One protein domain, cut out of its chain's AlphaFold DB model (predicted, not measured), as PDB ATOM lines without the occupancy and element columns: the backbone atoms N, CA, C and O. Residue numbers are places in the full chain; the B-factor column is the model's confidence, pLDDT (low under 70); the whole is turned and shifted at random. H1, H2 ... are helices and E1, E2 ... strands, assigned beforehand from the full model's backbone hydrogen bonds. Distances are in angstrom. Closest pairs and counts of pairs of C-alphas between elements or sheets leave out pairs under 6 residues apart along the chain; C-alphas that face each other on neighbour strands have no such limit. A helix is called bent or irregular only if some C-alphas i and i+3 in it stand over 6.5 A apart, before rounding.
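AT A GLANCE: This is residues 74 to 150 of the 160 residues of an uncharacterized protein of Methylocystis sp. (strain SC2) (UniProt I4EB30). A small sheet of three antiparallel strands, E3, E4 and E5, and a separate two-stranded hairpin, E1 and E2, are bridged by one helix, H1, which follows directly on E5, stands up from the sheet and packs on E2. From the end of H1 a long stretch without named elements, residues 133 to 150, runs round the outside of the domain to the E3 side of the sheet. The printed part has 77 residues, with elements in the order E1 E2 E3 E4 E5 H1; under half of the residues are in named elements, and the class is mixed, helices and strands. The whole is compact and rounded, with a radius of gyration of the C-alphas of 12.6 A and spans of 35 by 33 by 25 A.

IN THESE COORDINATES: Begin at C-alpha 101, at (91.483, 77.136, 126.795), where E3 starts; it covers residues 101 to 105 and is 13.2 A long. E4 is residues 111 to 115, 13.0 A, and E5 is residues 118 to 121, 9.9 A. Find C-alpha 122 at (100.490, 69.947, 132.080); from there H1 runs 16.1 A through residues 122 to 132, to C-alpha 132 at (103.655, 85.709, 133.346). Look back along the chain for E1, residues 83 to 86, 9.5 A, and E2, residues 91 to 94, 10.1 A.

HOW THE PARTS SIT: E3, E4 and E5 form a meander, each strand the antiparallel neighbour of the one before, with E3 and E5 as edge strands. Look between the hairpin strands E3 and E4 for N 102 and O 114, 2.9 A apart, and between the hairpin strands E4 and E5 for N 120 and O 113, 2.8 A apart, both within hydrogen-bond range. H1 is on one face of this sheet, an arrangement of two layers, a helix over a sheet. It lies over E5 at a height over the sheet of 10.4 A, and its line rises 55 degrees out of the local plane: it stands up from the sheet. The closest C-alphas of E4 and H1 are those of Leu 111 and Leu 122, 6.0 A apart. Those of E2 and H1 are Val 93 and Met 128, at 5.2 A. E1 and E2 are an antiparallel hairpin at 141 degrees, with N 93 and O 84 within hydrogen-bond range at 2.8 A. The closest C-alphas of E1 and E4 are those of Ile 83 and Val 115, 7.3 A apart, while E2 and E4 are apart. In H1, 5 of 7 O i to N i+4 pairs are within hydrogen-bond range; it is neither bent nor irregular, but only just: C-alphas 128 and 131 are 6.0 A apart.

THE WHOLE: The two C-alphas farthest apart, those of Glu 88 and Asp 143, are 35.8 A from each other. The printed part has no cut, and no link between named elements is long. The mean pLDDT of the printed part is 91.6, and residue 88 is the one printed residue under 70.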
ATOM      1  N   ILE A  74      94.901  92.342 127.389       89.88
ATOM      2  CA  ILE A  74      94.679  92.287 125.946       89.88
ATOM      3  C   ILE A  74      94.268  90.860 125.601       89.88
ATOM      4  O   ILE A  74      94.899  89.894 126.030       89.88
ATOM      5  N   GLU A  75      93.226  90.746 124.791       94.88
ATOM      6  CA  GLU A  75      92.775  89.487 124.222       94.88
ATOM      7  C   GLU A  75      93.089  89.442 122.727       94.88
ATOM      8  O   GLU A  75      92.921  90.424 121.997       94.88
ATOM      9  N   VAL A  76      93.581  88.294 122.258       95.06
ATOM     10  CA  VAL A  76      93.795  88.078 120.828       95.06
ATOM     11  C   VAL A  76      92.432  87.885 120.148       95.06
ATOM     12  O   VAL A  76      91.679  87.018 120.594       95.06
ATOM     13  N   PRO A  77      92.117  88.612 119.055       96.25
ATOM     14  CA  PRO A  77      90.854  88.442 118.335       96.25
ATOM     15  C   PRO A  77      90.600  87.001 117.885       96.25
ATOM     16  O   PRO A  77      91.543  86.286 117.538       96.25
ATOM     17  N   LEU A  78      89.326  86.608 117.814       93.94
ATOM     18  CA  LEU A  78      88.921  85.302 117.289       93.94
ATOM     19  C   LEU A  78      89.491  85.047 115.885       93.94
ATOM     20  O   LEU A  78      89.660  85.965 115.076       93.94
ATOM     21  N   GLY A  79      89.822  83.784 115.612       93.25
ATOM     22  CA  GLY A  79      90.457  83.360 114.360       93.25
ATOM     23  C   GLY A  79      91.938  83.736 114.235       93.25
ATOM     24  O   GLY A  79      92.538  83.501 113.187       93.25
ATOM     25  N   ARG A  80      92.552  84.325 115.271       96.44
ATOM     26  CA  ARG A  80      94.000  84.554 115.328       96.44
ATOM     27  C   ARG A  80      94.623  83.674 116.415       96.44
ATOM     28  O   ARG A  80      94.052  83.608 117.500       96.44
ATOM     29  N   PRO A  81      95.812  83.091 116.169       96.00
ATOM     30  CA  PRO A  81      96.487  82.270 117.170       96.00
ATOM     31  C   PRO A  81      96.728  83.045 118.465       96.00
ATOM     32  O   PRO A  81      97.254  84.159 118.412       96.00
ATOM     33  N   GLN A  82      96.372  82.479 119.606       97.69
ATOM     34  CA  GLN A  82      96.624  83.008 120.942       97.69
ATOM     35  C   GLN A  82      98.046  82.726 121.409       97.69
ATOM     36  O   GLN A  82      98.605  83.507 122.181       97.69
ATOM     37  N   ILE A  83      98.652  81.650 120.911       96.38
ATOM     38  CA  ILE A  83     100.009  81.239 121.266       96.38
ATOM     39  C   ILE A  83     100.909  81.205 120.034       96.38
ATOM     40  O   ILE A  83     100.460  81.166 118.887       96.38
ATOM     41  N   LYS A  84     102.215  81.275 120.269       94.19
ATOM     42  CA  LYS A  84     103.235  81.022 119.250       94.19
ATOM     43  C   LYS A  84     104.350  80.188 119.852       94.19
ATOM     44  O   LYS A  84     104.620  80.291 121.047       94.19
ATOM     45  N   TYR A  85     105.010  79.396 119.026       88.69
ATOM     46  CA  TYR A  85     106.193  78.672 119.454       88.69
ATOM     47  C   TYR A  85     107.410  79.608 119.425       88.69
ATOM     48  O   TYR A  85     107.561  80.418 118.507       88.69
ATOM     49  N   PHE A  86     108.235  79.546 120.465       82.69
ATOM     50  CA  PHE A  86     109.467  80.312 120.618       82.69
ATOM     51  C   PHE A  86     110.646  79.342 120.588       82.69
ATOM     52  O   PHE A  86     110.886  78.627 121.562       82.69
ATOM     53  N   GLU A  87     111.346  79.299 119.454       74.50
ATOM     54  CA  GLU A  87     112.353  78.276 119.149       74.50
ATOM     55  C   GLU A  87     113.544  78.323 120.108       74.50
ATOM     56  O   GLU A  87     113.957  77.292 120.633       74.50
ATOM     57  N   GLU A  88     114.064  79.513 120.412       68.69
ATOM     58  CA  GLU A  88     115.237  79.680 121.279       68.69
ATOM     59  C   GLU A  88     114.974  79.227 122.718       68.69
ATOM     60  O   GLU A  88     115.901  78.873 123.451       68.69
ATOM     61  N   GLY A  89     113.707  79.256 123.127       70.31
ATOM     62  CA  GLY A  89     113.256  78.799 124.430       70.31
ATOM     63  C   GLY A  89     112.562  77.445 124.404       70.31
ATOM     64  O   GLY A  89     112.069  77.080 125.464       70.31
ATOM     65  N   ASP A  90     112.490  76.752 123.259       79.31
ATOM     66  CA  ASP A  90     111.776  75.478 123.050       79.31
ATOM     67  C   ASP A  90     110.448  75.408 123.827       79.31
ATOM     68  O   ASP A  90     110.249  74.571 124.711       79.31
ATOM     69  N   GLN A  91     109.575  76.393 123.608       81.31
ATOM     70  CA  GLN A  91     108.321  76.495 124.352       81.31
ATOM     71  C   GLN A  91     107.253  77.288 123.610       81.31
ATOM     72  O   GLN A  91     107.547  78.193 122.828       81.31
ATOM     73  N   TRP A  92     105.997  77.005 123.934       91.94
ATOM     74  CA  TRP A  92     104.886  77.887 123.599       91.94
ATOM     75  C   TRP A  92     104.916  79.135 124.477       91.94
ATOM     76  O   TRP A  92     105.222  79.062 125.668       91.94
ATOM     77  N   VAL A  93     104.583  80.283 123.888       90.25
ATOM     78  CA  VAL A  93     104.418  81.552 124.599       90.25
ATOM     79  C   VAL A  93     103.081  82.204 124.230       90.25
ATOM     80  O   VAL A  93     102.716  82.217 123.045       90.25
ATOM     81  N   PRO A  94     102.350  82.779 125.201       94.38
ATOM     82  CA  PRO A  94     101.150  83.560 124.927       94.38
ATOM     83  C   PRO A  94     101.476  84.806 124.101       94.38
ATOM     84  O   PRO A  94     102.530  85.428 124.256       94.38
ATOM     85  N   ARG A  95     100.555  85.199 123.225       94.69
ATOM     86  CA  ARG A  95     100.635  86.449 122.455       94.69
ATOM     87  C   ARG A  95      99.921  87.613 123.137       94.69
ATOM     88  O   ARG A  95     100.178  88.757 122.770       94.69
ATOM     89  N   ALA A  96      99.035  87.325 124.088       91.69
ATOM     90  CA  ALA A  96      98.335  88.301 124.914       91.69
ATOM     91  C   ALA A  96      97.905  87.660 126.250       91.69
ATOM     92  O   ALA A  96      98.124  86.468 126.459       91.69
ATOM     93  N   GLN A  97      97.332  88.460 127.153       91.81
ATOM     94  CA  GLN A  97      97.067  88.088 128.549       91.81
ATOM     95  C   GLN A  97      95.828  87.205 128.735       91.81
ATOM     96  O   GLN A  97      95.712  86.556 129.773       91.81
ATOM     97  N   VAL A  98      94.911  87.182 127.765       94.56
ATOM     98  CA  VAL A  98      93.738  86.298 127.784       94.56
ATOM     99  C   VAL A  98      94.013  85.054 126.943       94.56
ATOM    100  O   VAL A  98      94.394  85.161 125.775       94.56
ATOM    101  N   LEU A  99      93.810  83.887 127.557       95.81
ATOM    102  CA  LEU A  99      93.875  82.575 126.924       95.81
ATOM    103  C   LEU A  99      92.514  81.889 127.048       95.81
ATOM    104  O   LEU A  99      92.058  81.597 128.152       95.81
ATOM    105  N   ARG A 100      91.906  81.585 125.907       96.88
ATOM    106  CA  ARG A 100      90.734  80.723 125.776       96.88
ATOM    107  C   ARG A 100      91.235  79.295 125.637       96.88
ATOM    108  O   ARG A 100      91.909  78.978 124.651       96.88
ATOM    109  N   CYS A 101      90.972  78.494 126.664       96.81
ATOM    110  CA  CYS A 101      91.483  77.136 126.795       96.81
ATOM    111  C   CYS A 101      90.322  76.148 126.892       96.81
ATOM    112  O   CYS A 101      89.367  76.421 127.616       96.81
ATOM    113  N   HIS A 102      90.460  74.982 126.266       97.31
ATOM    114  CA  HIS A 102      89.593  73.831 126.523       97.31
ATOM    115  C   HIS A 102      90.356  72.806 127.356       97.31
ATOM    116  O   HIS A 102      91.558  72.611 127.156       97.31
ATOM    117  N   LEU A 103      89.675  72.183 128.313       96.50
ATOM    118  CA  LEU A 103      90.272  71.208 129.220       96.50
ATOM    119  C   LEU A 103      89.717  69.823 128.898       96.50
ATOM    120  O   LEU A 103      88.505  69.640 128.848       96.50
ATOM    121  N   GLU A 104      90.611  68.859 128.737       96.19
ATOM    122  CA  GLU A 104      90.292  67.433 128.659       96.19
ATOM    123  C   GLU A 104      91.185  66.671 129.646       96.19
ATOM    124  O   GLU A 104      92.162  67.210 130.182       96.19
ATOM    125  N   ASP A 105      90.877  65.402 129.872       96.19
ATOM    126  CA  ASP A 105      91.804  64.436 130.441       96.19
ATOM    127  C   ASP A 105      92.264  63.422 129.383       96.19
ATOM    128  O   ASP A 105      91.627  63.210 128.351       96.19
ATOM    129  N   ASP A 106      93.442  62.838 129.591       92.50
ATOM    130  CA  ASP A 106      93.883  61.682 128.812       92.50
ATOM    131  C   ASP A 106      93.360  60.359 129.406       92.50
ATOM    132  O   ASP A 106      92.666  60.331 130.420       92.50
ATOM    133  N   GLU A 107      93.718  59.230 128.785       93.06
ATOM    134  CA  GLU A 107      93.318  57.888 129.245       93.06
ATOM    135  C   GLU A 107      93.794  57.557 130.675       93.06
ATOM    136  O   GLU A 107      93.268  56.641 131.307       93.06
ATOM    137  N   GLU A 108      94.783  58.292 131.195       94.25
ATOM    138  CA  GLU A 108      95.318  58.150 132.550       94.25
ATOM    139  C   GLU A 108      94.728  59.183 133.532       94.25
ATOM    140  O   GLU A 108      95.132  59.221 134.699       94.25
ATOM    141  N   GLY A 109      93.779  60.015 133.088       93.44
ATOM    142  CA  GLY A 109      93.159  61.068 133.889       93.44
ATOM    143  C   GLY A 109      94.048  62.300 134.094       93.44
ATOM    144  O   GLY A 109      93.848  63.054 135.050       93.44
ATOM    145  N   LYS A 110      95.079  62.504 133.263       95.00
ATOM    146  CA  LYS A 110      95.964  63.675 133.351       95.00
ATOM    147  C   LYS A 110      95.416  64.827 132.526       95.00
ATOM    148  O   LYS A 110      94.919  64.629 131.425       95.00
ATOM    149  N   LEU A 111      95.591  66.044 133.044       95.69
ATOM    150  CA  LEU A 111      95.151  67.261 132.371       95.69
ATOM    151  C   LEU A 111      95.806  67.413 130.993       95.69
ATOM    152  O   LEU A 111      97.034  67.465 130.871       95.69
ATOM    153  N   VAL A 112      94.949  67.615 130.004       97.50
ATOM    154  CA  VAL A 112      95.269  68.069 128.660       97.50
ATOM    155  C   VAL A 112      94.603  69.425 128.455       97.50
ATOM    156  O   VAL A 112      93.415  69.594 128.717       97.50
ATOM    157  N   VAL A 113      95.366  70.406 127.978       97.94
ATOM    158  CA  VAL A 113      94.853  71.747 127.687       97.94
ATOM    159  C   VAL A 113      94.977  72.025 126.200       97.94
ATOM    160  O   VAL A 113      96.075  71.957 125.650       97.94
ATOM    161  N   TYR A 114      93.872  72.385 125.558       97.88
ATOM    162  CA  TYR A 114      93.880  72.880 124.189       97.88
ATOM    163  C   TYR A 114      93.869  74.400 124.188       97.88
ATOM    164  O   TYR A 114      93.024  75.028 124.827       97.88
ATOM    165  N   VAL A 115      94.813  74.987 123.459       97.19
ATOM    166  CA  VAL A 115      94.848  76.420 123.161       97.19
ATOM    167  C   VAL A 115      95.079  76.564 121.665       97.19
ATOM    168  O   VAL A 115      96.091  76.092 121.146       97.19
ATOM    169  N   ASP A 116      94.141  77.212 120.975       95.19
ATOM    170  CA  ASP A 116      94.031  77.117 119.515       95.19
ATOM    171  C   ASP A 116      93.969  75.631 119.086       95.19
ATOM    172  O   ASP A 116      93.295  74.834 119.733       95.19
ATOM    173  N   ASP A 117      94.707  75.238 118.045       93.19
ATOM    174  CA  ASP A 117      94.801  73.846 117.578       93.19
ATOM    175  C   ASP A 117      95.898  73.031 118.300       93.19
ATOM    176  O   ASP A 117      96.282  71.953 117.841       93.19
ATOM    177  N   GLN A 118      96.481  73.553 119.386       97.06
ATOM    178  CA  GLN A 118      97.586  72.894 120.086       97.06
ATOM    179  C   GLN A 118      97.101  72.143 121.317       97.06
ATOM    180  O   GLN A 118      96.530  72.736 122.228       97.06
ATOM    181  N   LYS A 119      97.422  70.849 121.364       97.44
ATOM    182  CA  LYS A 119      97.267  69.991 122.539       97.44
ATOM    183  C   LYS A 119      98.505  70.111 123.425       97.44
ATOM    184  O   LYS A 119      99.594  69.727 123.000       97.44
ATOM    185  N   LEU A 120      98.338  70.631 124.636       96.75
ATOM    186  CA  LEU A 120      99.411  70.829 125.607       96.75
ATOM    187  C   LEU A 120      99.209  69.912 126.809       96.75
ATOM    188  O   LEU A 120      98.128  69.873 127.398       96.75
ATOM    189  N   ASP A 121     100.264  69.208 127.205       95.38
ATOM    190  CA  ASP A 121     100.282  68.548 128.508       95.38
ATOM    191  C   ASP A 121     100.476  69.570 129.647       95.38
ATOM    192  O   ASP A 121     100.794  70.749 129.436       95.38
ATOM    193  N   LEU A 122     100.307  69.113 130.891       94.19
ATOM    194  CA  LEU A 122     100.490  69.947 132.080       94.19
ATOM    195  C   LEU A 122     101.880  70.610 132.149       94.19
ATOM    196  O   LEU A 122     101.995  71.743 132.625       94.19
ATOM    197  N   GLN A 123     102.937  69.933 131.694       92.94
ATOM    198  CA  GLN A 123     104.297  70.468 131.732       92.94
ATOM    199  C   GLN A 123     104.470  71.598 130.711       92.94
ATOM    200  O   GLN A 123     105.009  72.654 131.049       92.94
ATOM    201  N   GLN A 124     103.996  71.404 129.485       92.44
ATOM    202  CA  GLN A 124     104.040  72.383 128.405       92.44
ATOM    203  C   GLN A 124     103.179  73.604 128.728       92.44
ATOM    204  O   GLN A 124     103.656  74.737 128.616       92.44
ATOM    205  N   PHE A 125     101.945  73.387 129.190       96.00
ATOM    206  CA  PHE A 125     101.048  74.465 129.597       96.00
ATOM    207  C   PHE A 125     101.620  75.236 130.794       96.00
ATOM    208  O   PHE A 125     101.718  76.463 130.760       96.00
ATOM    209  N   GLY A 126     102.103  74.528 131.821       92.25
ATOM    210  CA  GLY A 126     102.749  75.142 132.981       92.25
ATOM    211  C   GLY A 126     103.979  75.971 132.604       92.25
ATOM    212  O   GLY A 126     104.133  77.095 133.083       92.25
ATOM    213  N   ARG A 127     104.824  75.460 131.699       86.94
ATOM    214  CA  ARG A 127     105.990  76.185 131.175       86.94
ATOM    215  C   ARG A 127     105.575  77.444 130.417       86.94
ATOM    216  O   ARG A 127     106.148  78.501 130.667       86.94
ATOM    217  N   MET A 128     104.547  77.376 129.574       92.94
ATOM    218  CA  MET A 128     104.011  78.538 128.859       92.94
ATOM    219  C   MET A 128     103.552  79.653 129.815       92.94
ATOM    220  O   MET A 128     103.881  80.825 129.601       92.94
ATOM    221  N   LEU A 129     102.860  79.300 130.907       89.50
ATOM    222  CA  LEU A 129     102.398  80.263 131.916       89.50
ATOM    223  C   LEU A 129     103.542  80.991 132.639       89.50
ATOM    224  O   LEU A 129     103.333  82.090 133.154       89.50
ATOM    225  N   THR A 130     104.767  80.450 132.636       85.56
ATOM    226  CA  THR A 130     105.932  81.140 133.226       85.56
ATOM    227  C   THR A 130     106.288  82.447 132.513       85.56
ATOM    228  O   THR A 130     106.955  83.291 133.109       85.56
ATOM    229  N   THR A 131     105.758  82.681 131.304       81.44
ATOM    230  CA  THR A 131     105.798  83.993 130.628       81.44
ATOM    231  C   THR A 131     105.234  85.114 131.514       81.44
ATOM    232  O   THR A 131     105.688  86.252 131.436       81.44
ATOM    233  N   TYR A 132     104.285  84.788 132.398       81.75
ATOM    234  CA  TYR A 132     103.655  85.709 133.346       81.75
ATOM    235  C   TYR A 132     104.148  85.518 134.790       81.75
ATOM    236  O   TYR A 132     103.449  85.870 135.744       81.75
ATOM    237  N   ALA A 133     105.349  84.967 134.993       78.12
ATOM    238  CA  ALA A 133     105.925  84.828 136.328       78.12
ATOM    239  C   ALA A 133     105.925  86.178 137.077       78.12
ATOM    240  O   ALA A 133     106.396  87.199 136.578       78.12
ATOM    241  N   GLY A 134     105.359  86.186 138.287       70.81
ATOM    242  CA  GLY A 134     105.187  87.393 139.107       70.81
ATOM    243  C   GLY A 134     103.821  88.082 138.979       70.81
ATOM    244  O   GLY A 134     103.498  88.912 139.829       70.81
ATOM    245  N   TRP A 135     102.994  87.709 138.000       80.25
ATOM    246  CA  TRP A 135     101.641  88.245 137.817       80.25
ATOM    247  C   TRP A 135     100.603  87.437 138.622       80.25
ATOM    248  O   TRP A 135     100.911  86.415 139.243       80.25
ATOM    249  N   GLY A 136      99.371  87.943 138.696       82.19
ATOM    250  CA  GLY A 136      98.212  87.193 139.187       82.19
ATOM    251  C   GLY A 136      97.434  86.571 138.028       82.19
ATOM    252  O   GLY A 136      97.472  87.095 136.921       82.19
ATOM    253  N   MET A 137      96.718  85.476 138.288       89.88
ATOM    254  CA  MET A 137      95.829  84.832 137.317       89.88
ATOM    255  C   MET A 137      94.486  84.524 137.984       89.88
ATOM    256  O   MET A 137      94.453  84.078 139.131       89.88
ATOM    257  N   ARG A 138      93.394  84.762 137.256       92.25
ATOM    258  CA  ARG A 138      92.030  84.355 137.612       92.25
ATOM    259  C   ARG A 138      91.544  83.397 136.528       92.25
ATOM    260  O   ARG A 138      91.702  83.709 135.354       92.25
ATOM    261  N   ILE A 139      91.011  82.246 136.923       94.19
ATOM    262  CA  ILE A 139      90.488  81.229 136.002       94.19
ATOM    263  C   ILE A 139      88.966  81.217 136.128       94.19
ATOM    264  O   ILE A 139      88.443  81.265 137.243       94.19
ATOM    265  N   TYR A 140      88.285  81.149 134.990       94.94
ATOM    266  CA  TYR A 140      86.845  80.945 134.900       94.94
ATOM    267  C   TYR A 140      86.589  79.600 134.226       94.94
ATOM    268  O   TYR A 140      87.253  79.272 133.246       94.94
ATOM    269  N   PHE A 141      85.637  78.841 134.761       96.06
ATOM    270  CA  PHE A 141      85.097  77.656 134.104       96.06
ATOM    271  C   PHE A 141      83.755  78.046 133.494       96.06
ATOM    272  O   PHE A 141      82.914  78.620 134.186       96.06
ATOM    273  N   VAL A 142      83.597  77.783 132.204       96.31
ATOM    274  CA  VAL A 142      82.402  78.078 131.409       96.31
ATOM    275  C   VAL A 142      82.064  76.855 130.562       96.31
ATOM    276  O   VAL A 142      82.893  75.947 130.447       96.31
ATOM    277  N   ASP A 143      80.865  76.831 129.988       96.50
ATOM    278  CA  ASP A 143      80.497  75.816 129.005       96.50
ATOM    279  C   ASP A 143      81.433  75.878 127.785       96.50
ATOM    280  O   ASP A 143      81.985  76.932 127.454       96.50
ATOM    281  N   ASP A 144      81.637  74.732 127.134       92.69
ATOM    282  CA  ASP A 144      82.616  74.551 126.051       92.69
ATOM    283  C   ASP A 144      82.437  75.557 124.898       92.69
ATOM    284  O   ASP A 144      83.402  76.103 124.361       92.69
ATOM    285  N   ASP A 145      81.186  75.866 124.562       93.56
ATOM    286  CA  ASP A 145      80.801  76.807 123.511       93.56
ATOM    287  C   ASP A 145      80.913  78.284 123.927       93.56
ATOM    288  O   ASP A 145      80.981  79.160 123.062       93.56
ATOM    289  N   ALA A 146      81.009  78.565 125.227       95.25
ATOM    290  CA  ALA A 146      81.068  79.912 125.789       95.25
ATOM    291  C   ALA A 146      82.501  80.407 126.068       95.25
ATOM    292  O   ALA A 146      82.678  81.533 126.532       95.25
ATOM    293  N   VAL A 147      83.547  79.624 125.766       95.06
ATOM    294  CA  VAL A 147      84.955  79.975 126.074       95.06
ATOM    295  C   VAL A 147      85.414  81.310 125.467       95.06
ATOM    296  O   VAL A 147      86.357  81.933 125.952       95.06
ATOM    297  N   ALA A 148      84.785  81.729 124.367       93.56
ATOM    298  CA  ALA A 148      85.091  82.962 123.650       93.56
ATOM    299  C   ALA A 148      84.343  84.191 124.185       93.56
ATOM    300  O   ALA A 148      84.602  85.305 123.730       93.56
ATOM    301  N   GLU A 149      83.402  83.988 125.100       93.38
ATOM    302  CA  GLU A 149      82.557  85.035 125.652       93.38
ATOM    303  C   GLU A 149      83.113  85.507 126.997       93.38
ATOM    304  O   GLU A 149      83.638  84.722 127.786       93.38
ATOM    305  N   GLU A 150      82.997  86.806 127.279       91.06
ATOM    306  CA  GLU A 150      83.332  87.318 128.606       91.06
ATOM    307  C   GLU A 150      82.253  86.860 129.602       91.06
ATOM    308  O   GLU A 150      81.091  87.263 129.473       91.06
TER     309      GLU A 150